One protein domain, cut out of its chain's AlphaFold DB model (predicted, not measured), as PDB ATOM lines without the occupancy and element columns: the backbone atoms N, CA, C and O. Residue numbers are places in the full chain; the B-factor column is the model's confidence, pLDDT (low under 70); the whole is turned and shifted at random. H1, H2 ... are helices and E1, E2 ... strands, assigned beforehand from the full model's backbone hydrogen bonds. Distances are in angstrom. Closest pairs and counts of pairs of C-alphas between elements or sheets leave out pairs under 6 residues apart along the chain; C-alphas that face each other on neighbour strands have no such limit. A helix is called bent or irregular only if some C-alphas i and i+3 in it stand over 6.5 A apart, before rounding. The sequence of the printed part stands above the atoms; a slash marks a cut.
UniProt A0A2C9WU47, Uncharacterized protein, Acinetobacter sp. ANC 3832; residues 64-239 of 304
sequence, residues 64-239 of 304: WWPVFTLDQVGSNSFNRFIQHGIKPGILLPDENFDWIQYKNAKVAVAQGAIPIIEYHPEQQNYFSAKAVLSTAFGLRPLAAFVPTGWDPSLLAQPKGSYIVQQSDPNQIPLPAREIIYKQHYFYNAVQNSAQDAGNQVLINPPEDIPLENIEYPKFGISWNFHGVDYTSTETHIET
ATOM      1  N   TRP A  64      31.829  93.113 115.334       92.50
ATOM      2  CA  TRP A  64      32.957  93.965 115.668       92.50
ATOM      3  C   TRP A  64      33.822  93.423 116.798       92.50
ATOM      4  O   TRP A  64      33.403  92.575 117.582       92.50
ATOM      5  N   TRP A  65      35.042  93.947 116.898       95.50
ATOM      6  CA  TRP A  65      35.981  93.611 117.965       95.50
ATOM      7  C   TRP A  65      36.435  94.861 118.735       95.50
ATOM      8  O   TRP A  65      36.887  95.821 118.103       95.50
ATOM      9  N   PRO A  66      36.338  94.883 120.079       95.81
ATOM     10  CA  PRO A  66      36.800  96.000 120.895       95.81
ATOM     11  C   PRO A  66      38.324  96.058 120.962       95.81
ATOM     12  O   PRO A  66      38.980  95.079 121.324       95.81
ATOM     13  N   VAL A  67      38.883  97.240 120.731       97.00
ATOM     14  CA  VAL A  67      40.292  97.547 120.980       97.00
ATOM     15  C   VAL A  67      40.379  98.806 121.828       97.00
ATOM     16  O   VAL A  67      39.687  99.778 121.559       97.00
ATOM     17  N   PHE A  68      41.234  98.807 122.845       96.12
ATOM     18  CA  PHE A  68      41.402  99.937 123.751       96.12
ATOM     19  C   PHE A  68      42.811 100.511 123.688       96.12
ATOM     20  O   PHE A  68      43.793  99.776 123.586       96.12
ATOM     21  N   THR A  69      42.929 101.826 123.809       94.25
ATOM     22  CA  THR A  69      44.200 102.473 124.145       94.25
ATOM     23  C   THR A  69      44.529 102.238 125.622       94.25
ATOM     24  O   THR A  69      43.638 102.005 126.444       94.25
ATOM     25  N   LEU A  70      45.816 102.262 125.994       91.25
ATOM     26  CA  LEU A  70      46.220 101.944 127.372       91.25
ATOM     27  C   LEU A  70      45.618 102.868 128.440       91.25
ATOM     28  O   LEU A  70      45.419 102.422 129.566       91.25
ATOM     29  N   ASP A  71      45.315 104.124 128.117       91.12
ATOM     30  CA  ASP A  71      44.664 105.067 129.034       91.12
ATOM     31  C   ASP A  71      43.211 104.681 129.362       91.12
ATOM     32  O   ASP A  71      42.689 105.085 130.397       91.12
ATOM     33  N   GLN A  72      42.576 103.858 128.520       92.88
ATOM     34  CA  GLN A  72      41.219 103.349 128.736       92.88
ATOM     35  C   GLN A  72      41.188 102.001 129.468       92.88
ATOM     36  O   GLN A  72      40.105 101.510 129.813       92.88
ATOM     37  N   VAL A  73      42.347 101.393 129.737       91.88
ATOM     38  CA  VAL A  73      42.436 100.172 130.546       91.88
ATOM     39  C   VAL A  73      41.949 100.472 131.963       91.88
ATOM     40  O   VAL A  73      42.458 101.359 132.643       91.88
ATOM     41  N   GLY A  74      40.954  99.710 132.416       90.44
ATOM     42  CA  GLY A  74      40.307  99.904 133.716       90.44
ATOM     43  C   GLY A  74      39.108 100.858 133.702       90.44
ATOM     44  O   GLY A  74      38.463 101.007 134.739       90.44
ATOM     45  N   SER A  75      38.767 101.455 132.553       94.25
ATOM     46  CA  SER A  75      37.490 102.157 132.367       94.25
ATOM     47  C   SER A  75      36.293 101.216 132.566       94.25
ATOM     48  O   SER A  75      36.419  99.993 132.452       94.25
ATOM     49  N   ASN A  76      35.106 101.774 132.824       95.62
ATOM     50  CA  ASN A  76      33.877 100.978 132.930       95.62
ATOM     51  C   ASN A  76      33.616 100.164 131.659       95.62
ATOM     52  O   ASN A  76      33.302  98.979 131.751       95.62
ATOM     53  N   SER A  77      33.817 100.782 130.488       94.50
ATOM     54  CA  SER A  77      33.695 100.112 129.191       94.50
ATOM     55  C   SER A  77      34.635  98.906 129.116       94.50
ATOM     56  O   SER A  77      34.169  97.781 128.957       94.50
ATOM     57  N   PHE A  78      35.939  99.096 129.357       95.88
ATOM     58  CA  PHE A  78      36.924  98.008 129.353       95.88
ATOM     59  C   PHE A  78      36.562  96.879 130.332       95.88
ATOM     60  O   PHE A  78      36.531  95.705 129.957       95.88
ATOM     61  N   ASN A  79      36.238  97.231 131.578       95.69
ATOM     62  CA  ASN A  79      35.888  96.258 132.612       95.69
ATOM     63  C   ASN A  79      34.625  95.470 132.247       95.69
ATOM     64  O   ASN A  79      34.566  94.270 132.516       95.69
ATOM     65  N   ARG A  80      33.643  96.110 131.600       95.50
ATOM     66  CA  ARG A  80      32.421  95.456 131.126       95.50
ATOM     67  C   ARG A  80      32.742  94.332 130.137       95.50
ATOM     68  O   ARG A  80      32.192  93.244 130.300       95.50
ATOM     69  N   PHE A  81      33.650  94.541 129.175       95.38
ATOM     70  CA  PHE A  81      34.070  93.480 128.242       95.38
ATOM     71  C   PHE A  81      34.734  92.308 128.962       95.38
ATOM     72  O   PHE A  81      34.319  91.163 128.781       95.38
ATOM     73  N   ILE A  82      35.713  92.598 129.822       96.19
ATOM     74  CA  ILE A  82      36.452  91.571 130.567       96.19
ATOM     75  C   ILE A  82      35.508  90.737 131.446       96.19
ATOM     76  O   ILE A  82      35.592  89.510 131.454       96.19
ATOM     77  N   GLN A  83      34.566  91.376 132.148       95.69
ATOM     78  CA  GLN A  83      33.590  90.694 133.010       95.69
ATOM     79  C   GLN A  83      32.657  89.753 132.239       95.69
ATOM     80  O   GLN A  83      32.229  88.740 132.787       95.69
ATOM     81  N   HIS A  84      32.371  90.057 130.971       95.69
ATOM     82  CA  HIS A  84      31.566  89.207 130.090       95.69
ATOM     83  C   HIS A  84      32.409  88.173 129.322       95.69
ATOM     84  O   HIS A  84      31.900  87.507 128.425       95.69
ATOM     85  N   GLY A  85      33.694  88.018 129.661       95.25
ATOM     86  CA  GLY A  85      34.590  87.048 129.028       95.25
ATOM     87  C   GLY A  85      35.052  87.438 127.622       95.25
ATOM     88  O   GLY A  85      35.626  86.606 126.916       95.25
ATOM     89  N   ILE A  86      34.825  88.687 127.207       96.44
ATOM     90  CA  ILE A  86      35.298  89.212 125.926       96.44
ATOM     91  C   ILE A  86      36.759  89.633 126.083       96.44
ATOM     92  O   ILE A  86      37.117  90.300 127.051       96.44
ATOM     93  N   LYS A  87      37.605  89.247 125.123       96.62
ATOM     94  CA  LYS A  87      39.042  89.552 125.105       96.62
ATOM     95  C   LYS A  87      39.319  90.763 124.209       96.62
ATOM     96  O   LYS A  87      39.472  90.591 122.997       96.62
ATOM     97  N   PRO A  88      39.357  91.991 124.749       97.12
ATOM     98  CA  PRO A  88      39.624  93.164 123.933       97.12
ATOM     99  C   PRO A  88      41.073  93.192 123.458       97.12
ATOM    100  O   PRO A  88      41.968  92.664 124.119       97.12
ATOM    101  N   GLY A  89      41.330  93.865 122.344       97.81
ATOM    102  CA  GLY A  89      42.683  94.275 122.007       97.81
ATOM    103  C   GLY A  89      43.144  95.440 122.878       97.81
ATOM    104  O   GLY A  89      42.331  96.242 123.339       97.81
ATOM    105  N   ILE A  90      44.450  95.553 123.090       97.25
ATOM    106  CA  ILE A  90      45.079  96.726 123.700       97.25
ATOM    107  C   ILE A  90      46.154  97.273 122.765       97.25
ATOM    108  O   ILE A  90      47.067  96.551 122.364       97.25
ATOM    109  N   LEU A  91      46.048  98.554 122.422       95.25
ATOM    110  CA  LEU A  91      47.072  99.274 121.675       95.25
ATOM    111  C   LEU A  91      48.192  99.651 122.636       95.25
ATOM    112  O   LEU A  91      47.993 100.447 123.558       95.25
ATOM    113  N   LEU A  92      49.371  99.066 122.428       91.69
ATOM    114  CA  LEU A  92      50.564  99.479 123.150       91.69
ATOM    115  C   LEU A  92      51.003 100.864 122.625       91.69
ATOM    116  O   LEU A  92      51.091 101.019 121.405       91.69
ATOM    117  N   PRO A  93      51.300 101.846 123.503       81.31
ATOM    118  CA  PRO A  93      51.695 103.207 123.152       81.31
ATOM    119  C   PRO A  93      52.814 103.200 122.133       81.31
ATOM    120  O   PRO A  93      53.689 102.327 122.206       81.31
ATOM    121  N   ASP A  94      52.782 104.150 121.197       70.50
ATOM    122  CA  ASP A  94      53.777 104.154 120.141       70.50
ATOM    123  C   ASP A  94      55.181 104.381 120.710       70.50
ATOM    124  O   ASP A  94      56.037 103.505 120.606       70.50
ATOM    125  N   GLU A  95      55.332 105.469 121.470       66.44
ATOM    126  CA  GLU A  95      56.573 105.929 122.092       66.44
ATOM    127  C   GLU A  95      56.502 105.941 123.633       66.44
ATOM    128  O   GLU A  95      55.426 106.033 124.220       66.44
ATOM    129  N   ASN A  96      57.671 105.943 124.289       59.75
ATOM    130  CA  ASN A  96      57.837 106.223 125.725       59.75
ATOM    131  C   ASN A  96      57.020 105.311 126.655       59.75
ATOM    132  O   ASN A  96      56.221 105.787 127.460       59.75
ATOM    133  N   PHE A  97      57.264 104.001 126.570       68.44
ATOM    134  CA  PHE A  97      56.622 103.017 127.438       68.44
ATOM    135  C   PHE A  97      57.119 103.165 128.883       68.44
ATOM    136  O   PHE A  97      58.174 102.642 129.251       68.44
ATOM    137  N   ASP A  98      56.381 103.914 129.698       71.25
ATOM    138  CA  ASP A  98      56.725 104.105 131.104       71.25
ATOM    139  C   ASP A  98      56.364 102.867 131.954       71.25
ATOM    140  O   ASP A  98      55.650 101.951 131.531       71.25
ATOM    141  N   TRP A  99      56.868 102.814 133.190       71.88
ATOM    142  CA  TRP A  99      56.615 101.680 134.086       71.88
ATOM    143  C   TRP A  99      55.131 101.507 134.464       71.88
ATOM    144  O   TRP A  99      54.665 100.384 134.675       71.88
ATOM    145  N   ILE A 100      54.372 102.600 134.558       79.88
ATOM    146  CA  ILE A 100      52.948 102.568 134.910       79.88
ATOM    147  C   ILE A 100      52.148 101.992 133.736       79.88
ATOM    148  O   ILE A 100      51.354 101.072 133.928       79.88
ATOM    149  N   GLN A 101      52.410 102.465 132.521       83.25
ATOM    150  CA  GLN A 101      51.862 101.953 131.269       83.25
ATOM    151  C   GLN A 101      52.204 100.474 131.086       83.25
ATOM    152  O   GLN A 101      51.314  99.676 130.787       83.25
ATOM    153  N   TYR A 102      53.450 100.075 131.366       83.06
ATOM    154  CA  TYR A 102      53.855  98.670 131.386       83.06
ATOM    155  C   TYR A 102      53.000  97.841 132.341       83.06
ATOM    156  O   TYR A 102      52.443  96.810 131.953       83.06
ATOM    157  N   LYS A 103      52.866  98.288 133.593       83.19
ATOM    158  CA  LYS A 103      52.077  97.576 134.601       83.19
ATOM    159  C   LYS A 103      50.618  97.452 134.163       83.19
ATOM    160  O   LYS A 103      50.056  96.363 134.263       83.19
ATOM    161  N   ASN A 104      50.029  98.525 133.638       89.62
ATOM    162  CA  ASN A 104      48.650  98.531 133.151       89.62
ATOM    163  C   ASN A 104      48.467  97.560 131.978       89.62
ATOM    164  O   ASN A 104      47.538  96.755 131.993       89.62
ATOM    165  N   ALA A 105      49.397  97.553 131.020       92.00
ATOM    166  CA  ALA A 105      49.393  96.601 129.914       92.00
ATOM    167  C   ALA A 105      49.487  95.152 130.413       92.00
ATOM    168  O   ALA A 105      48.719  94.296 129.979       92.00
ATOM    169  N   LYS A 106      50.382  94.854 131.368       91.44
ATOM    170  CA  LYS A 106      50.508  93.505 131.948       91.44
ATOM    171  C   LYS A 106      49.242  93.059 132.665       91.44
ATOM    172  O   LYS A 106      48.870  91.896 132.532       91.44
ATOM    173  N   VAL A 107      48.598  93.954 133.412       91.44
ATOM    174  CA  VAL A 107      47.324  93.665 134.084       91.44
ATOM    175  C   VAL A 107      46.238  93.368 133.052       91.44
ATOM    176  O   VAL A 107      45.572  92.344 133.172       91.44
ATOM    177  N   ALA A 108      46.114  94.188 132.006       94.62
ATOM    178  CA  ALA A 108      45.149  93.959 130.934       94.62
ATOM    179  C   ALA A 108      45.376  92.609 130.233       94.62
ATOM    180  O   ALA A 108      44.436  91.835 130.059       94.62
ATOM    181  N   VAL A 109      46.625  92.274 129.892       95.00
ATOM    182  CA  VAL A 109      46.962  90.976 129.279       95.00
ATOM    183  C   VAL A 109      46.666  89.811 130.219       95.00
ATOM    184  O   VAL A 109      46.135  88.794 129.783       95.00
ATOM    185  N   ALA A 110      46.954  89.950 131.515       92.75
ATOM    186  CA  ALA A 110      46.618  88.927 132.507       92.75
ATOM    187  C   ALA A 110      45.100  88.712 132.642       92.75
ATOM    188  O   ALA A 110      44.663  87.609 132.962       92.75
ATOM    189  N   GLN A 111      44.300  89.743 132.361       93.69
ATOM    190  CA  GLN A 111      42.837  89.673 132.283       93.69
ATOM    191  C   GLN A 111      42.323  89.135 130.935       93.69
ATOM    192  O   GLN A 111      41.120  88.951 130.771       93.69
ATOM    193  N   GLY A 112      43.215  88.841 129.984       91.81
ATOM    194  CA  GLY A 112      42.887  88.252 128.686       91.81
ATOM    195  C   GLY A 112      42.929  89.223 127.509       91.81
ATOM    196  O   GLY A 112      42.589  88.809 126.402       91.81
ATOM    197  N   ALA A 113      43.344  90.478 127.712       96.31
ATOM    198  CA  ALA A 113      43.491  91.426 126.617       96.31
ATOM    199  C   ALA A 113      44.621  91.033 125.651       96.31
ATOM    200  O   ALA A 113      45.629  90.438 126.041       96.31
ATOM    201  N   ILE A 114      44.457  91.393 124.381       97.00
ATOM    202  CA  ILE A 114      45.319  90.973 123.275       97.00
ATOM    203  C   ILE A 114      46.221  92.137 122.851       97.00
ATOM    204  O   ILE A 114      45.710  93.146 122.366       97.00
ATOM    205  N   PRO A 115      47.554  92.034 122.997       96.69
ATOM    206  CA  PRO A 115      48.454  93.108 122.597       96.69
ATOM    207  C   PRO A 115      48.463  93.347 121.089       96.69
ATOM    208  O   PRO A 115      48.598  92.419 120.287       96.69
ATOM    209  N   ILE A 116      48.392  94.620 120.721       97.38
ATOM    210  CA  ILE A 116      48.516  95.128 119.360       97.38
ATOM    211  C   ILE A 116      49.556  96.245 119.394       97.38
ATOM    212  O   ILE A 116      49.581  97.057 120.321       97.38
ATOM    213  N   ILE A 117      50.430  96.278 118.395       94.19
ATOM    214  CA  ILE A 117      51.484  97.287 118.292       94.19
ATOM    215  C   ILE A 117      51.253  98.133 117.049       94.19
ATOM    216  O   ILE A 117      50.915  97.609 115.989       94.19
ATOM    217  N   GLU A 118      51.447  99.437 117.196       93.25
ATOM    218  CA  GLU A 118      51.405 100.390 116.095       93.25
ATOM    219  C   GLU A 118      52.494 100.102 115.053       93.25
ATOM    220  O   GLU A 118      53.632  99.761 115.382       93.25
ATOM    221  N   TYR A 119      52.118 100.197 113.785       92.25
ATOM    222  CA  TYR A 119      52.944  99.925 112.628       92.25
ATOM    223  C   TYR A 119      52.908 101.126 111.689       92.25
ATOM    224  O   TYR A 119      51.865 101.465 111.127       92.25
ATOM    225  N   HIS A 120      54.086 101.703 111.467       88.50
ATOM    226  CA  HIS A 120      54.316 102.740 110.468       88.50
ATOM    227  C   HIS A 120      55.138 102.155 109.318       88.50
ATOM    228  O   HIS A 120      56.258 101.693 109.567       88.50
ATOM    229  N   PRO A 121      54.645 102.196 108.064       79.31
ATOM    230  CA  PRO A 121      55.384 101.678 106.912       79.31
ATOM    231  C   PRO A 121      56.792 102.271 106.755       79.31
ATOM    232  O   PRO A 121      57.728 101.565 106.384       79.31
ATOM    233  N   GLU A 122      56.968 103.549 107.104       79.94
ATOM    234  CA  GLU A 122      58.264 104.237 107.032       79.94
ATOM    235  C   GLU A 122      59.272 103.769 108.099       79.94
ATOM    236  O   GLU A 122      60.471 104.019 107.979       79.94
ATOM    237  N   GLN A 123      58.815 103.067 109.143       80.94
ATOM    238  CA  GLN A 123      59.616 102.693 110.309       80.94
ATOM    239  C   GLN A 123      59.540 101.185 110.615       80.94
ATOM    240  O   GLN A 123      59.420 100.761 111.762       80.94
ATOM    241  N   GLN A 124      59.673 100.326 109.602       80.50
ATOM    242  CA  GLN A 124      59.586  98.865 109.774       80.50
ATOM    243  C   GLN A 124      60.556  98.292 110.835       80.50
ATOM    244  O   GLN A 124      60.208  97.374 111.586       80.50
ATOM    245  N   ASN A 125      61.772  98.840 110.929       83.00
ATOM    246  CA  ASN A 125      62.749  98.424 111.942       83.00
ATOM    247  C   ASN A 125      62.279  98.762 113.362       83.00
ATOM    248  O   ASN A 125      62.520  97.987 114.286       83.00
ATOM    249  N   TYR A 126      61.578  99.888 113.520       83.69
ATOM    250  CA  TYR A 126      61.003 100.310 114.792       83.69
ATOM    251  C   TYR A 126      59.935  99.323 115.259       83.69
ATOM    252  O   TYR A 126      60.018  98.810 116.375       83.69
ATOM    253  N   PHE A 127      59.001  98.966 114.369       88.88
ATOM    254  CA  PHE A 127      57.996  97.940 114.648       88.88
ATOM    255  C   PHE A 127      58.640  96.619 115.077       88.88
ATOM    256  O   PHE A 127      58.254  96.032 116.085       88.88
ATOM    257  N   SER A 128      59.654  96.167 114.338       89.69
ATOM    258  CA  SER A 128      60.310  94.880 114.591       89.69
ATOM    259  C   SER A 128      61.039  94.866 115.936       89.69
ATOM    260  O   SER A 128      60.896  93.916 116.706       89.69
ATOM    261  N   ALA A 129      61.761  95.943 116.263       86.38
ATOM    262  CA  ALA A 129      62.404  96.107 117.564       86.38
ATOM    263  C   ALA A 129      61.369  96.098 118.697       86.38
ATOM    264  O   ALA A 129      61.530  95.384 119.688       86.38
ATOM    265  N   LYS A 130      60.267  96.833 118.526       86.94
ATOM    266  CA  LYS A 130      59.177  96.909 119.498       86.94
ATOM    267  C   LYS A 130      58.457  95.572 119.675       86.94
ATOM    268  O   LYS A 130      58.159  95.193 120.799       86.94
ATOM    269  N   ALA A 131      58.246  94.810 118.607       91.69
ATOM    270  CA  ALA A 131      57.644  93.485 118.683       91.69
ATOM    271  C   ALA A 131      58.518  92.495 119.474       91.69
ATOM    272  O   ALA A 131      58.001  91.776 120.337       91.69
ATOM    273  N   VAL A 132      59.841  92.491 119.250       90.50
ATOM    274  CA  VAL A 132      60.794  91.702 120.060       90.50
ATOM    275  C   VAL A 132      60.755  92.151 121.519       90.50
ATOM    276  O   VAL A 132      60.650  91.320 122.422       90.50
ATOM    277  N   LEU A 133      60.757  93.464 121.744       85.81
ATOM    278  CA  LEU A 133      60.723  94.071 123.065       85.81
ATOM    279  C   LEU A 133      59.478  93.676 123.862       85.81
ATOM    280  O   LEU A 133      59.570  93.099 124.944       85.81
ATOM    281  N   SER A 134      58.300  93.949 123.310       89.12
ATOM    282  CA  SER A 134      57.023  93.618 123.929       89.12
ATOM    283  C   SER A 134      56.913  92.114 124.164       89.12
ATOM    284  O   SER A 134      56.419  91.692 125.207       89.12
ATOM    285  N   THR A 135      57.454  91.283 123.267       91.81
ATOM    286  CA  THR A 135      57.523  89.832 123.483       91.81
ATOM    287  C   THR A 135      58.381  89.460 124.693       91.81
ATOM    288  O   THR A 135      57.925  88.663 125.513       91.81
ATOM    289  N   ALA A 136      59.571  90.045 124.853       87.06
ATOM    290  CA  ALA A 136      60.447  89.803 126.008       87.06
ATOM    291  C   ALA A 136      59.763  90.129 127.344       87.06
ATOM    292  O   ALA A 136      59.989  89.475 128.360       87.06
ATOM    293  N   PHE A 137      58.849  91.092 127.316       83.25
ATOM    294  CA  PHE A 137      58.034  91.507 128.448       83.25
ATOM    295  C   PHE A 137      56.740  90.700 128.647       83.25
ATOM    296  O   PHE A 137      55.949  90.959 129.561       83.25
ATOM    297  N   GLY A 138      56.487  89.697 127.807       88.94
ATOM    298  CA  GLY A 138      55.239  88.938 127.823       88.94
ATOM    299  C   GLY A 138      54.018  89.799 127.474       88.94
ATOM    300  O   GLY A 138      52.950  89.594 128.045       88.94
ATOM    301  N   LEU A 139      54.210  90.785 126.596       92.75
ATOM    302  CA  LEU A 139      53.214  91.623 125.918       92.75
ATOM    303  C   LEU A 139      53.261  91.354 124.404       92.75
ATOM    304  O   LEU A 139      53.198  92.260 123.578       92.75
ATOM    305  N   ARG A 140      53.458  90.089 124.042       93.88
ATOM    306  CA  ARG A 140      53.655  89.644 122.667       93.88
ATOM    307  C   ARG A 140      52.497  90.099 121.757       93.88
ATOM    308  O   ARG A 140      51.355  89.741 122.055       93.88
ATOM    309  N   PRO A 141      52.768  90.822 120.654       96.25
ATOM    310  CA  PRO A 141      51.726  91.287 119.746       96.25
ATOM    311  C   PRO A 141      51.094  90.132 118.967       96.25
ATOM    312  O   PRO A 141      51.775  89.170 118.602       96.25
ATOM    313  N   LEU A 142      49.799  90.249 118.675       97.19
ATOM    314  CA  LEU A 142      49.059  89.328 117.800       97.19
ATOM    315  C   LEU A 142      48.482  90.000 116.548       97.19
ATOM    316  O   LEU A 142      47.993  89.308 115.660       97.19
ATOM    317  N   ALA A 143      48.570  91.323 116.459       97.38
ATOM    318  CA  ALA A 143      48.230  92.099 115.276       97.38
ATOM    319  C   ALA A 143      49.062  93.389 115.244       97.38
ATOM    320  O   ALA A 143      49.643  93.799 116.257       97.38
ATOM    321  N   ALA A 144      49.095  94.022 114.077       96.81
ATOM    322  CA  ALA A 144      49.649  95.350 113.869       96.81
ATOM    323  C   ALA A 144      48.518  96.369 113.685       96.81
ATOM    324  O   ALA A 144      47.521  96.074 113.029       96.81
ATOM    325  N   PHE A 145      48.671  97.566 114.240       96.62
ATOM    326  CA  PHE A 145      47.731  98.671 114.076       96.62
ATOM    327  C   PHE A 145      48.329  99.746 113.172       96.62
ATOM    328  O   PHE A 145      49.421 100.224 113.443       96.62
ATOM    329  N   VAL A 146      47.632 100.133 112.109       95.38
ATOM    330  CA  VAL A 146      48.091 101.117 111.123       95.38
ATOM    331  C   VAL A 146      47.204 102.360 111.232       95.38
ATOM    332  O   VAL A 146      46.079 102.346 110.725       95.38
ATOM    333  N   PRO A 147      47.658 103.435 111.895       91.88
ATOM    334  CA  PRO A 147      46.840 104.627 112.144       91.88
ATOM    335  C   PRO A 147      46.742 105.562 110.931       91.88
ATOM    336  O   PRO A 147      45.881 106.440 110.876       91.88
ATOM    337  N   THR A 148      47.647 105.421 109.964       89.38
ATOM    338  CA  THR A 148      47.790 106.338 108.825       89.38
ATOM    339  C   THR A 148      46.822 106.047 107.679       89.38
ATOM    340  O   THR A 148      46.694 106.869 106.776       89.38
ATOM    341  N   GLY A 149      46.100 104.927 107.732       90.94
ATOM    342  CA  GLY A 149      45.206 104.478 106.669       90.94
ATOM    343  C   GLY A 149      45.821 103.394 105.787       90.94
ATOM    344  O   GLY A 149      46.849 102.797 106.106       90.94
ATOM    345  N   TRP A 150      45.129 103.087 104.690       92.81
ATOM    346  CA  TRP A 150      45.567 102.063 103.748       92.81
ATOM    347  C   TRP A 150      46.776 102.543 102.941       92.81
ATOM    348  O   TRP A 150      46.734 103.603 102.319       92.81
ATOM    349  N   ASP A 151      47.814 101.707 102.899       91.31
ATOM    350  CA  ASP A 151      48.999 101.900 102.072       91.31
ATOM    351  C   ASP A 151      49.375 100.562 101.403       91.31
ATOM    352  O   ASP A 151      49.515  99.548 102.096       91.31
ATOM    353  N   PRO A 152      49.565 100.511 100.071       91.19
ATOM    354  CA  PRO A 152      49.921  99.276  99.370       91.19
ATOM    355  C   PRO A 152      51.278  98.688  99.796       91.19
ATOM    356  O   PRO A 152      51.520  97.501  99.575       91.19
ATOM    357  N   SER A 153      52.161  99.457 100.440       91.38
ATOM    358  CA  SER A 153      53.403  98.949 101.042       91.38
ATOM    359  C   SER A 153      53.160  97.928 102.160       91.38
ATOM    360  O   SER A 153      54.044  97.109 102.434       91.38
ATOM    361  N   LEU A 154      51.953  97.888 102.743       92.50
ATOM    362  CA  LEU A 154      51.530  96.832 103.666       92.50
ATOM    363  C   LEU A 154      51.581  95.442 103.013       92.50
ATOM    364  O   LEU A 154      51.863  94.451 103.680       92.50
ATOM    365  N   LEU A 155      51.402  95.358 101.691       92.88
ATOM    366  CA  LEU A 155      51.483  94.099 100.943       92.88
ATOM    367  C   LEU A 155      52.904  93.529 100.866       92.88
ATOM    368  O   LEU A 155      53.072  92.338 100.599       92.88
ATOM    369  N   ALA A 156      53.926  94.365 101.066       90.75
ATOM    370  CA  ALA A 156      55.319  93.930 101.125       90.75
ATOM    371  C   ALA A 156      55.712  93.414 102.519       90.75
ATOM    372  O   ALA A 156      56.805  92.874 102.690       90.75
ATOM    373  N   GLN A 157      54.837  93.575 103.514       90.50
ATOM    374  CA  GLN A 157      55.138  93.207 104.887       90.50
ATOM    375  C   GLN A 157      55.023  91.696 105.112       90.50
ATOM    376  O   GLN A 157      54.400  90.979 104.316       90.50
ATOM    377  N   PRO A 158      55.626  91.178 106.193       92.12
ATOM    378  CA  PRO A 158      55.480  89.778 106.560       92.12
ATOM    379  C   PRO A 158      54.014  89.377 106.777       92.12
ATOM    380  O   PRO A 158      53.121  90.210 106.907       92.12
ATOM    381  N   LYS A 159      53.754  88.070 106.806       95.06
ATOM    382  CA  LYS A 159      52.407  87.531 107.046       95.06
ATOM    383  C   LYS A 159      51.824  88.040 108.370       95.06
ATOM    384  O   LYS A 159      52.535  88.114 109.379       95.06
ATOM    385  N   GLY A 160      50.520  88.293 108.388       96.06
ATOM    386  CA  GLY A 160      49.814  88.618 109.623       96.06
ATOM    387  C   GLY A 160      48.581  89.490 109.463       96.06
ATOM    388  O   GLY A 160      48.121  89.750 108.349       96.06
ATOM    389  N   SER A 161      48.070  89.915 110.612       97.12
ATOM    390  CA  SER A 161      46.848  90.699 110.746       97.12
ATOM    391  C   SER A 161      47.147  92.175 110.977       97.12
ATOM    392  O   SER A 161      47.874  92.538 111.906       97.12
ATOM    393  N   TYR A 162      46.551  93.017 110.140       97.19
ATOM    394  CA  TYR A 162      46.738  94.461 110.104       97.19
ATOM    395  C   TYR A 162      45.390  95.155 110.288       97.19
ATOM    396  O   TYR A 162      44.457  94.980 109.505       97.19
ATOM    397  N   ILE A 163      45.292  95.948 111.343       97.31
ATOM    398  CA  ILE A 163      44.108  96.718 111.704       97.31
ATOM    399  C   ILE A 163      44.355  98.139 111.232       97.31
ATOM    400  O   ILE A 163      45.214  98.827 111.774       97.31
ATOM    401  N   VAL A 164      43.639  98.568 110.204       95.69
ATOM    402  CA  VAL A 164      43.902  99.827 109.513       95.69
ATOM    403  C   VAL A 164      42.838 100.838 109.899       95.69
ATOM    404  O   VAL A 164      41.665 100.665 109.572       95.69
ATOM    405  N   GLN A 165      43.245 101.901 110.586       92.75
ATOM    406  CA  GLN A 165      42.376 103.030 110.879       92.75
ATOM    407  C   GLN A 165      42.571 104.114 109.823       92.75
ATOM    408  O   GLN A 165      43.686 104.545 109.544       92.75
ATOM    409  N   GLN A 166      41.466 104.612 109.277       87.69
ATOM    410  CA  GLN A 166      41.488 105.809 108.449       87.69
ATOM    411  C   GLN A 166      41.672 107.058 109.329       87.69
ATOM    412  O   GLN A 166      40.816 107.366 110.161       87.69
ATOM    413  N   SER A 167      42.759 107.801 109.112       80.00
ATOM    414  CA  SER A 167      43.008 109.096 109.768       80.00
ATOM    415  C   SER A 167      42.564 110.293 108.920       80.00
ATOM    416  O   SER A 167      41.966 111.222 109.460       80.00
ATOM    417  N   ASP A 168      42.796 110.280 107.599       83.94
ATOM    418  CA  ASP A 168      42.334 111.345 106.694       83.94
ATOM    419  C   ASP A 168      40.896 111.066 106.217       83.94
ATOM    420  O   ASP A 168      40.679 110.106 105.468       83.94
ATOM    421  N   PRO A 169      39.895 111.904 106.560       82.50
ATOM    422  CA  PRO A 169      38.515 111.737 106.094       82.50
ATOM    423  C   PRO A 169      38.362 111.831 104.565       82.50
ATOM    424  O   PRO A 169      37.323 111.451 104.031       82.50
ATOM    425  N   ASN A 170      39.374 112.307 103.843       83.12
ATOM    426  CA  ASN A 170      39.391 112.384 102.382       83.12
ATOM    427  C   ASN A 170      40.143 111.212 101.728       83.12
ATOM    428  O   ASN A 170      40.510 111.292 100.556       83.12
ATOM    429  N   GLN A 171      40.397 110.129 102.458       87.88
ATOM    430  CA  GLN A 171      40.833 108.851 101.897       87.88
ATOM    431  C   GLN A 171      39.674 107.854 101.876       87.88
ATOM    432  O   GLN A 171      38.678 108.015 102.580       87.88
ATOM    433  N   ILE A 172      39.780 106.826 101.038       90.00
ATOM    434  CA  ILE A 172      38.811 105.729 101.036       90.00
ATOM    435  C   ILE A 172      39.241 104.723 102.120       90.00
ATOM    436  O   ILE A 172      40.392 104.288 102.079       90.00
ATOM    437  N   PRO A 173      38.363 104.349 103.072       91.19
ATOM    438  CA  PRO A 173      38.670 103.315 104.057       91.19
ATOM    439  C   PRO A 173      38.802 101.940 103.403       91.19
ATOM    440  O   PRO A 173      38.359 101.715 102.278       91.19
ATOM    441  N   LEU A 174      39.328 100.971 104.146       93.50
ATOM    442  CA  LEU A 174      39.120  99.580 103.768       93.50
ATOM    443  C   LEU A 174      37.622  99.233 103.830       93.50
ATOM    444  O   LEU A 174      36.909  99.730 104.709       93.50
ATOM    445  N   PRO A 175      37.122  98.353 102.943       93.25
ATOM    446  CA  PRO A 175      35.825  97.723 103.140       93.25
ATOM    447  C   PRO A 175      35.694  97.156 104.561       93.25
ATOM    448  O   PRO A 175      36.619  96.535 105.078       93.25
ATOM    449  N   ALA A 176      34.538  97.351 105.191       92.31
ATOM    450  CA  ALA A 176      34.218  96.850 106.525       92.31
ATOM    451  C   ALA A 176      33.894  95.346 106.463       92.31
ATOM    452  O   ALA A 176      32.745  94.916 106.620       92.31
ATOM    453  N   ARG A 177      34.905  94.559 106.103       92.25
ATOM    454  CA  ARG A 177      34.902  93.105 105.941       92.25
ATOM    455  C   ARG A 177      36.245  92.569 106.420       92.25
ATOM    456  O   ARG A 177      37.233  93.299 106.434       92.25
ATOM    457  N   GLU A 178      36.289  91.282 106.743       93.50
ATOM    458  CA  GLU A 178      37.566  90.577 106.781       93.50
ATOM    459  C   GLU A 178      38.127  90.521 105.356       93.50
ATOM    460  O   GLU A 178      37.543  89.885 104.477       93.50
ATOM    461  N   ILE A 179      39.251  91.197 105.126       95.38
ATOM    462  CA  ILE A 179      39.922  91.198 103.829       95.38
ATOM    463  C   ILE A 179      41.089  90.225 103.893       95.38
ATOM    464  O   ILE A 179      42.080  90.461 104.582       95.38
ATOM    465  N   ILE A 180      40.986  89.139 103.133       95.88
ATOM    466  CA  ILE A 180      42.042  88.141 102.983       95.88
ATOM    467  C   ILE A 180      42.772  88.411 101.674       95.88
ATOM    468  O   ILE A 180      42.180  88.360 100.594       95.88
ATOM    469  N   TYR A 181      44.076  88.667 101.757       95.25
ATOM    470  CA  TYR A 181      44.915  88.840 100.579       95.25
ATOM    471  C   TYR A 181      46.250  88.128 100.767       95.25
ATOM    472  O   TYR A 181      47.111  88.559 101.532       95.25
ATOM    473  N   LYS A 182      46.436  87.019 100.043       94.00
ATOM    474  CA  LYS A 182      47.611  86.141 100.154       94.00
ATOM    475  C   LYS A 182      47.837  85.674 101.601       94.00
ATOM    476  O   LYS A 182      47.143  84.781 102.069       94.00
ATOM    477  N   GLN A 183      48.823  86.255 102.279       93.94
ATOM    478  CA  GLN A 183      49.261  85.905 103.632       93.94
ATOM    479  C   GLN A 183      48.834  86.945 104.682       93.94
ATOM    480  O   GLN A 183      49.280  86.886 105.830       93.94
ATOM    481  N   HIS A 184      48.025  87.919 104.270       96.75
ATOM    482  CA  HIS A 184      47.624  89.063 105.071       96.75
ATOM    483  C   HIS A 184      46.128  89.035 105.347       96.75
ATOM    484  O   HIS A 184      45.328  88.682 104.475       96.75
ATOM    485  N   TYR A 185      45.781  89.456 106.556       97.38
ATOM    486  CA  TYR A 185      44.417  89.749 106.969       97.38
ATOM    487  C   TYR A 185      44.330  91.240 107.269       97.38
ATOM    488  O   TYR A 185      45.103  91.746 108.082       97.38
ATOM    489  N   PHE A 186      43.417  91.946 106.611       97.19
ATOM    490  CA  PHE A 186      43.186  93.365 106.852       97.19
ATOM    491  C   PHE A 186      41.799  93.584 107.446       97.19
ATOM    492  O   PHE A 186      40.813  93.011 106.978       97.19
ATOM    493  N   TYR A 187      41.738  94.443 108.461       95.81
ATOM    494  CA  TYR A 187      40.507  94.815 109.148       95.81
ATOM    495  C   TYR A 187      40.400  96.335 109.210       95.81
ATOM    496  O   TYR A 187      41.373  97.017 109.534       95.81
ATOM    497  N   ASN A 188      39.219  96.871 108.915       94.38
ATOM    498  CA  ASN A 188      38.952  98.298 109.050       94.38
ATOM    499  C   ASN A 188      38.727  98.664 110.526       94.38
ATOM    500  O   ASN A 188      37.913  98.027 111.196       94.38
ATOM    501  N   ALA A 189      39.411  99.699 111.011       93.50
ATOM    502  CA  ALA A 189      39.257 100.230 112.362       93.50
ATOM    503  C   ALA A 189      38.552 101.592 112.374       93.50
ATOM    504  O   ALA A 189      38.820 102.459 111.540       93.50
ATOM    505  N   VAL A 190      37.688 101.802 113.367       90.94
ATOM    506  CA  VAL A 190      36.918 103.038 113.558       90.94
ATOM    507  C   VAL A 190      36.895 103.438 115.030       90.94
ATOM    508  O   VAL A 190      36.990 102.590 115.905       90.94
ATOM    509  N   GLN A 191      36.748 104.731 115.321       86.50
ATOM    510  CA  GLN A 191      36.637 105.242 116.699       86.50
ATOM    511  C   GLN A 191      35.192 105.525 117.130       86.50
ATOM    512  O   GLN A 191      34.922 105.714 118.309       86.50
ATOM    513  N   ASN A 192      34.255 105.609 116.183       70.00
ATOM    514  CA  ASN A 192      32.872 105.967 116.474       70.00
ATOM    515  C   ASN A 192      31.952 104.775 116.203       70.00
ATOM    516  O   ASN A 192      31.889 104.292 115.071       70.00
ATOM    517  N   SER A 193      31.213 104.354 117.232       61.09
ATOM    518  CA  SER A 193      30.219 103.278 117.158       61.09
ATOM    519  C   SER A 193      29.073 103.582 116.192       61.09
ATOM    520  O   SER A 193      28.364 102.668 115.798       61.09
ATOM    521  N   ALA A 194      28.912 104.835 115.744       53.84
ATOM    522  CA  ALA A 194      27.915 105.211 114.743       53.84
ATOM    523  C   ALA A 194      28.045 104.450 113.407       53.84
ATOM    524  O   ALA A 194      27.140 104.539 112.580       53.84
ATOM    525  N   GLN A 195      29.143 103.720 113.169       60.47
ATOM    526  CA  GLN A 195      29.305 102.818 112.028       60.47
ATOM    527  C   GLN A 195      28.716 101.427 112.307       60.47
ATOM    528  O   GLN A 195      29.425 100.436 112.445       60.47
ATOM    529  N   ASP A 196      27.388 101.352 112.316       65.00
ATOM    530  CA  ASP A 196      26.606 100.121 112.490       65.00
ATOM    531  C   ASP A 196      26.616  99.205 111.241       65.00
ATOM    532  O   ASP A 196      25.562  98.728 110.807       65.00
ATOM    533  N   ALA A 197      27.753  98.991 110.576       78.06
ATOM    534  CA  ALA A 197      27.779  98.157 109.372       78.06
ATOM    535  C   ALA A 197      29.131  97.496 109.106       78.06
ATOM    536  O   ALA A 197      30.158  98.170 109.011       78.06
ATOM    537  N   GLY A 198      29.098  96.187 108.850       86.50
ATOM    538  CA  GLY A 198      30.286  95.426 108.482       86.50
ATOM    539  C   GLY A 198      30.948  94.690 109.637       86.50
ATOM    540  O   GLY A 198      30.486  94.763 110.770       86.50
ATOM    541  N   ASN A 199      32.047  94.012 109.302       90.69
ATOM    542  CA  ASN A 199      33.033  93.512 110.254       90.69
ATOM    543  C   ASN A 199      34.067  94.622 110.495       90.69
ATOM    544  O   ASN A 199      34.753  95.034 109.551       90.69
ATOM    545  N   GLN A 200      34.121  95.153 111.719       91.00
ATOM    546  CA  GLN A 200      34.978  96.288 112.068       91.00
ATOM    547  C   GLN A 200      35.707  96.106 113.399       91.00
ATOM    548  O   GLN A 200      35.224  95.476 114.333       91.00
ATOM    549  N   VAL A 201      36.857  96.755 113.529       94.69
ATOM    550  CA  VAL A 201      37.523  96.932 114.818       94.69
ATOM    551  C   VAL A 201      37.114  98.281 115.400       94.69
ATOM    552  O   VAL A 201      37.305  99.318 114.768       94.69
ATOM    553  N   LEU A 202      36.555  98.287 116.607       94.12
ATOM    554  CA  LEU A 202      36.113  99.511 117.270       94.12
ATOM    555  C   LEU A 202      37.131  99.921 118.334       94.12
ATOM    556  O   LEU A 202      37.325  99.223 119.329       94.12
ATOM    557  N   ILE A 203      37.772 101.066 118.112       94.50
ATOM    558  CA  ILE A 203      38.733 101.666 119.030       94.50
ATOM    559  C   ILE A 203      37.976 102.443 120.109       94.50
ATOM    560  O   ILE A 203      37.178 103.321 119.788       94.50
ATOM    561  N   ASN A 204      38.263 102.148 121.377       94.31
ATOM    562  CA  ASN A 204      37.676 102.770 122.566       94.31
ATOM    563  C   ASN A 204      36.135 102.799 122.527       94.31
ATOM    564  O   ASN A 204      35.536 103.878 122.555       94.31
ATOM    565  N   PRO A 205      35.475 101.625 122.453       93.00
ATOM    566  CA  PRO A 205      34.020 101.547 122.393       93.00
ATOM    567  C   PRO A 205      33.354 102.236 123.600       93.00
ATOM    568  O   PRO A 205      33.861 102.130 124.725       93.00
ATOM    569  N   PRO A 206      32.196 102.897 123.404       91.00
ATOM    570  CA  PRO A 206      31.457 103.515 124.497       91.00
ATOM    571  C   PRO A 206      30.872 102.458 125.443       91.00
ATOM    572  O   PRO A 206      30.695 101.294 125.080       91.00
ATOM    573  N   GLU A 207      30.570 102.866 126.675       88.50
ATOM    574  CA  GLU A 207      30.138 101.953 127.741       88.50
ATOM    575  C   GLU A 207      28.805 101.253 127.447       88.50
ATOM    576  O   GLU A 207      28.585 100.166 127.968       88.50
ATOM    577  N   ASP A 208      27.935 101.827 126.616       88.69
ATOM    578  CA  ASP A 208      26.571 101.365 126.337       88.69
ATOM    579  C   ASP A 208      26.445 100.453 125.104       88.69
ATOM    580  O   ASP A 208      25.359  99.947 124.822       88.69
ATOM    581  N   ILE A 209      27.543 100.172 124.395       89.06
ATOM    582  CA  ILE A 209      27.491  99.388 123.155       89.06
ATOM    583  C   ILE A 209      26.982  97.939 123.379       89.06
ATOM    584  O   ILE A 209      27.292  97.334 124.416       89.06
ATOM    585  N   PRO A 210      26.204  97.337 122.454       89.19
ATOM    586  CA  PRO A 210      25.720  95.958 122.592       89.19
ATOM    587  C   PRO A 210      26.836  94.912 122.500       89.19
ATOM    588  O   PRO A 210      27.588  94.901 121.537       89.19
ATOM    589  N   LEU A 211      26.904  93.967 123.441       90.50
ATOM    590  CA  LEU A 211      27.965  92.941 123.497       90.50
ATOM    591  C   LEU A 211      27.673  91.679 122.662       90.50
ATOM    592  O   LEU A 211      28.418  90.708 122.732       90.50
ATOM    593  N   GLU A 212      26.568  91.665 121.921       87.12
ATOM    594  CA  GLU A 212      26.037  90.465 121.257       87.12
ATOM    595  C   GLU A 212      26.761  90.133 119.944       87.12
ATOM    596  O   GLU A 212      26.797  88.974 119.545       87.12
ATOM    597  N   ASN A 213      27.388  91.126 119.304       89.50
ATOM    598  CA  ASN A 213      27.946  90.990 117.955       89.50
ATOM    599  C   ASN A 213      29.481  90.984 117.940       89.50
ATOM    600  O   ASN A 213      30.106  91.635 117.101       89.50
ATOM    601  N   ILE A 214      30.099  90.300 118.901       92.88
ATOM    602  CA  ILE A 214      31.558  90.245 119.001       92.88
ATOM    603  C   ILE A 214      32.110  89.171 118.067       92.88
ATOM    604  O   ILE A 214      31.837  87.987 118.258       92.88
ATOM    605  N   GLU A 215      32.953  89.572 117.120       93.69
ATOM    606  CA  GLU A 215      33.700  88.655 116.257       93.69
ATOM    607  C   GLU A 215      35.189  88.969 116.343       93.69
ATOM    608  O   GLU A 215      35.609  90.104 116.141       93.69
ATOM    609  N   TYR A 216      35.996  87.963 116.673       95.38
ATOM    610  CA  TYR A 216      37.439  88.136 116.794       95.38
ATOM    611  C   TYR A 216      38.101  88.112 115.414       95.38
ATOM    612  O   TYR A 216      37.791  87.224 114.617       95.38
ATOM    613  N   PRO A 217      39.056  89.018 115.133       94.81
ATOM    614  CA  PRO A 217      39.874  88.898 113.940       94.81
ATOM    615  C   PRO A 217      40.752  87.650 114.043       94.81
ATOM    616  O   PRO A 217      41.002  87.120 115.130       94.81
ATOM    617  N   LYS A 218      41.304  87.212 112.913       95.62
ATOM    618  CA  LYS A 218      42.370  86.220 112.954       95.62
ATOM    619  C   LYS A 218      43.591  86.826 113.608       95.62
ATOM    620  O   LYS A 218      44.011  87.931 113.269       95.62
ATOM    621  N   PHE A 219      44.177  86.081 114.530       95.12
ATOM    622  CA  PHE A 219      45.354  86.519 115.251       95.12
ATOM    623  C   PHE A 219      46.605  85.887 114.665       95.12
ATOM    624  O   PHE A 219      46.658  84.704 114.331       95.12
ATOM    625  N   GLY A 220      47.642  86.702 114.573       96.06
ATOM    626  CA  GLY A 220      48.955  86.288 114.135       96.06
ATOM    627  C   GLY A 220      49.669  87.421 113.427       96.06
ATOM    628  O   GLY A 220      49.096  88.123 112.597       96.06
ATOM    629  N   ILE A 221      50.945  87.600 113.740       97.19
ATOM    630  CA  ILE A 221      51.775  88.614 113.096       97.19
ATOM    631  C   ILE A 221      53.217  88.140 113.042       97.19
ATOM    632  O   ILE A 221      53.703  87.481 113.962       97.19
ATOM    633  N   SER A 222      53.889  88.444 111.938       97.06
ATOM    634  CA  SER A 222      55.292  88.097 111.731       97.06
ATOM    635  C   SER A 222      56.126  89.345 111.514       97.06
ATOM    636  O   SER A 222      55.628  90.373 111.060       97.06
ATOM    637  N   TRP A 223      57.407  89.256 111.848       95.38
ATOM    638  CA  TRP A 223      58.369  90.330 111.632       95.38
ATOM    639  C   TRP A 223      59.770  89.762 111.443       95.38
ATOM    640  O   TRP A 223      60.048  88.622 111.820       95.38
ATOM    641  N   ASN A 224      60.650  90.572 110.863       93.62
ATOM    642  CA  ASN A 224      62.068  90.271 110.759       93.62
ATOM    643  C   ASN A 224      62.843  91.285 111.596       93.62
ATOM    644  O   ASN A 224      62.680  92.490 111.419       93.62
ATOM    645  N   PHE A 225      63.686  90.807 112.503       90.62
ATOM    646  CA  PHE A 225      64.559  91.657 113.301       90.62
ATOM    647  C   PHE A 225      65.999  91.174 113.146       90.62
ATOM    648  O   PHE A 225      66.322  90.040 113.495       90.62
ATOM    649  N   HIS A 226      66.856  92.021 112.568       87.00
ATOM    650  CA  HIS A 226      68.257  91.703 112.261       87.00
ATOM    651  C   HIS A 226      68.458  90.383 111.490       87.00
ATOM    652  O   HIS A 226      69.382  89.623 111.773       87.00
ATOM    653  N   GLY A 227      67.600  90.102 110.504       88.31
ATOM    654  CA  GLY A 227      67.696  88.883 109.699       88.31
ATOM    655  C   GLY A 227      67.163  87.628 110.395       88.31
ATOM    656  O   GLY A 227      67.288  86.538 109.843       88.31
ATOM    657  N   VAL A 228      66.557  87.763 111.579       92.94
ATOM    658  CA  VAL A 228      65.853  86.681 112.267       92.94
ATOM    659  C   VAL A 228      64.354  86.858 112.095       92.94
ATOM    660  O   VAL A 228      63.801  87.906 112.435       92.94
ATOM    661  N   ASP A 229      63.700  85.815 111.597       96.12
ATOM    662  CA  ASP A 229      62.252  85.784 111.449       96.12
ATOM    663  C   ASP A 229      61.568  85.367 112.754       96.12
ATOM    664  O   ASP A 229      61.988  84.437 113.456       96.12
ATOM    665  N   TYR A 230      60.473  86.054 113.051       96.94
ATOM    666  CA  TYR A 230      59.589  85.784 114.172       96.94
ATOM    667  C   TYR A 230      58.170  85.620 113.648       96.94
ATOM    668  O   TYR A 230      57.713  86.395 112.810       96.94
ATOM    669  N   THR A 231      57.454  84.622 114.158       97.50
ATOM    670  CA  THR A 231      56.011  84.468 113.951       97.50
ATOM    671  C   THR A 231      55.336  84.371 115.310       97.50
ATOM    672  O   THR A 231      55.558  83.431 116.067       97.50
ATOM    673  N   SER A 232      54.485  85.336 115.628       96.94
ATOM    674  CA  SER A 232      53.612  85.270 116.793       96.94
ATOM    675  C   SER A 232      52.305  84.590 116.393       96.94
ATOM    676  O   SER A 232      51.555  85.143 115.595       96.94
ATOM    677  N   THR A 233      52.043  83.389 116.916       94.81
ATOM    678  CA  THR A 233      50.777  82.651 116.721       94.81
ATOM    679  C   THR A 233      49.828  82.875 117.899       94.81
ATOM    680  O   THR A 233      50.226  83.435 118.908       94.81
ATOM    681  N   GLU A 234      48.589  82.400 117.881       90.25
ATOM    682  CA  GLU A 234      47.695  82.559 119.046       90.25
ATOM    683  C   GLU A 234      48.271  82.008 120.362       90.25
ATOM    684  O   GLU A 234      48.035  82.568 121.431       90.25
ATOM    685  N   THR A 235      49.100  80.966 120.297       88.88
ATOM    686  CA  THR A 235      49.561  80.241 121.489       88.88
ATOM    687  C   THR A 235      50.993  80.570 121.893       88.88
ATOM    688  O   THR A 235      51.285  80.638 123.085       88.88
ATOM    689  N   HIS A 236      51.895  80.795 120.937       92.12
ATOM    690  CA  HIS A 236      53.317  80.979 121.232       92.12
ATOM    691  C   HIS A 236      54.056  81.746 120.132       92.12
ATOM    692  O   HIS A 236      53.562  81.906 119.014       92.12
ATOM    693  N   ILE A 237      55.249  82.243 120.461       95.62
ATOM    694  CA  ILE A 237      56.158  82.801 119.461       95.62
ATOM    695  C   ILE A 237      57.054  81.706 118.892       95.62
ATOM    696  O   ILE A 237      57.670  80.952 119.647       95.62
ATOM    697  N   GLU A 238      57.141  81.660 117.572       96.50
ATOM    698  CA  GLU A 238      58.018  80.788 116.801       96.50
ATOM    699  C   GLU A 238      59.188  81.610 116.257       96.50
ATOM    700  O   GLU A 238      58.998  82.619 115.573       96.50
ATOM    701  N   THR A 239      60.410  81.191 116.579       96.44
ATOM    702  CA  THR A 239      61.651  81.759 116.040       96.44
ATOM    703  C   THR A 239      62.802  80.757 116.213       96.44
ATOM    704  O   THR A 239      62.617  79.671 116.768       96.44
TER     705      THR A 239
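AT A GLANCE: This is residues 64 to 239 of the 304 residues of an uncharacterized protein of Acinetobacter sp. ANC 3832 (UniProt A0A2C9WU47). A closed barrel of seven parallel strands is the core, with H1, H2, H3 and H4 round its outside. The hairpin E9 and E10 packs on H3 and reaches the barrel at the start of E4 and E5, and residues 215 to 220 cross the end of the barrel where its strands begin. The ring runs E1 E2 E3 E4 E5 E7 E8 and back to E1, while the short E6 is paired antiparallel onto E7. The printed part has 176 residues, with four named helices and ten named strands in the order E1 H1 E2 H2 E3 H3 E4 H4 E5 E6 E7 E8 E9 E10, a mixed class. It is compact, with a radius of gyration of the C-alphas of 15.3 A and spans of 46 by 37 by 28 A.

IN THESE COORDINATES: E1, residues 64 to 69, begins at C-alpha 64 (32.957, 93.965, 115.668). H1 is residues 76 to 83, E2 89 to 92, H2 99 to 110, 16.3 A long, and E3 114 to 118. H3, residues 121 to 136, is 23.1 A long; it is irregular, with C-alphas 122 and 125 8.8 A apart, and has a kink of 32 degrees near residue 128. E4 is residues 143 to 146, H4 152 to 156, E5 160 to 165 and E6 179 to 181. E7, residues 184 to 190, spans 19.5 A. E8 is residues 199 to 203, E9 221 to 225, and E10, 228 to 232, ends at C-alpha 232 (53.612, 85.270, 116.793).

HOW THE PARTS SIT: In the barrel, E1 and E2 are parallel at 29 degrees, with N 68 and O 89 at 2.8 A. E8 and E1 are parallel at 19 degrees, with N 67 and O 202 at 2.9 A. The hairpin E6 and E7 is antiparallel, with N 186 and O 179 at 2.8 A. From E1 to E5 run four strand-helix-strand units, parallel neighbour strands with a helix between, their crossovers right-handed. H2 lies outside the barrel over E2 and E3, at a height over the sheet of 9.6 A. H3 lies outside it over E3, at 24 degrees to E3 on the local plane. H1 and H4 are on the barrel too. The closest C-alphas of H3 and E9 are those of Ser 128 and Phe 225, 5.5 A apart. In the hairpin E9 and E10, N 232 and O 221 are 2.8 A apart. Every O i to N i+4 pair is within hydrogen-bond range in H1 and H2, 10 of 12 in H3, and 0 of 1 in H4, where 2 of 2 O i to N i+3 pairs are.

THE WHOLE: The two farthest C-alphas, those of Asp 208 and Gly 227, are 46.1 A apart. The printed part has no cut. The links E5 to E6 and E8 to E9 are long. Mean pLDDT of the printed part is 90.4, with residues 95 to 97 and 193 to 196 under 70.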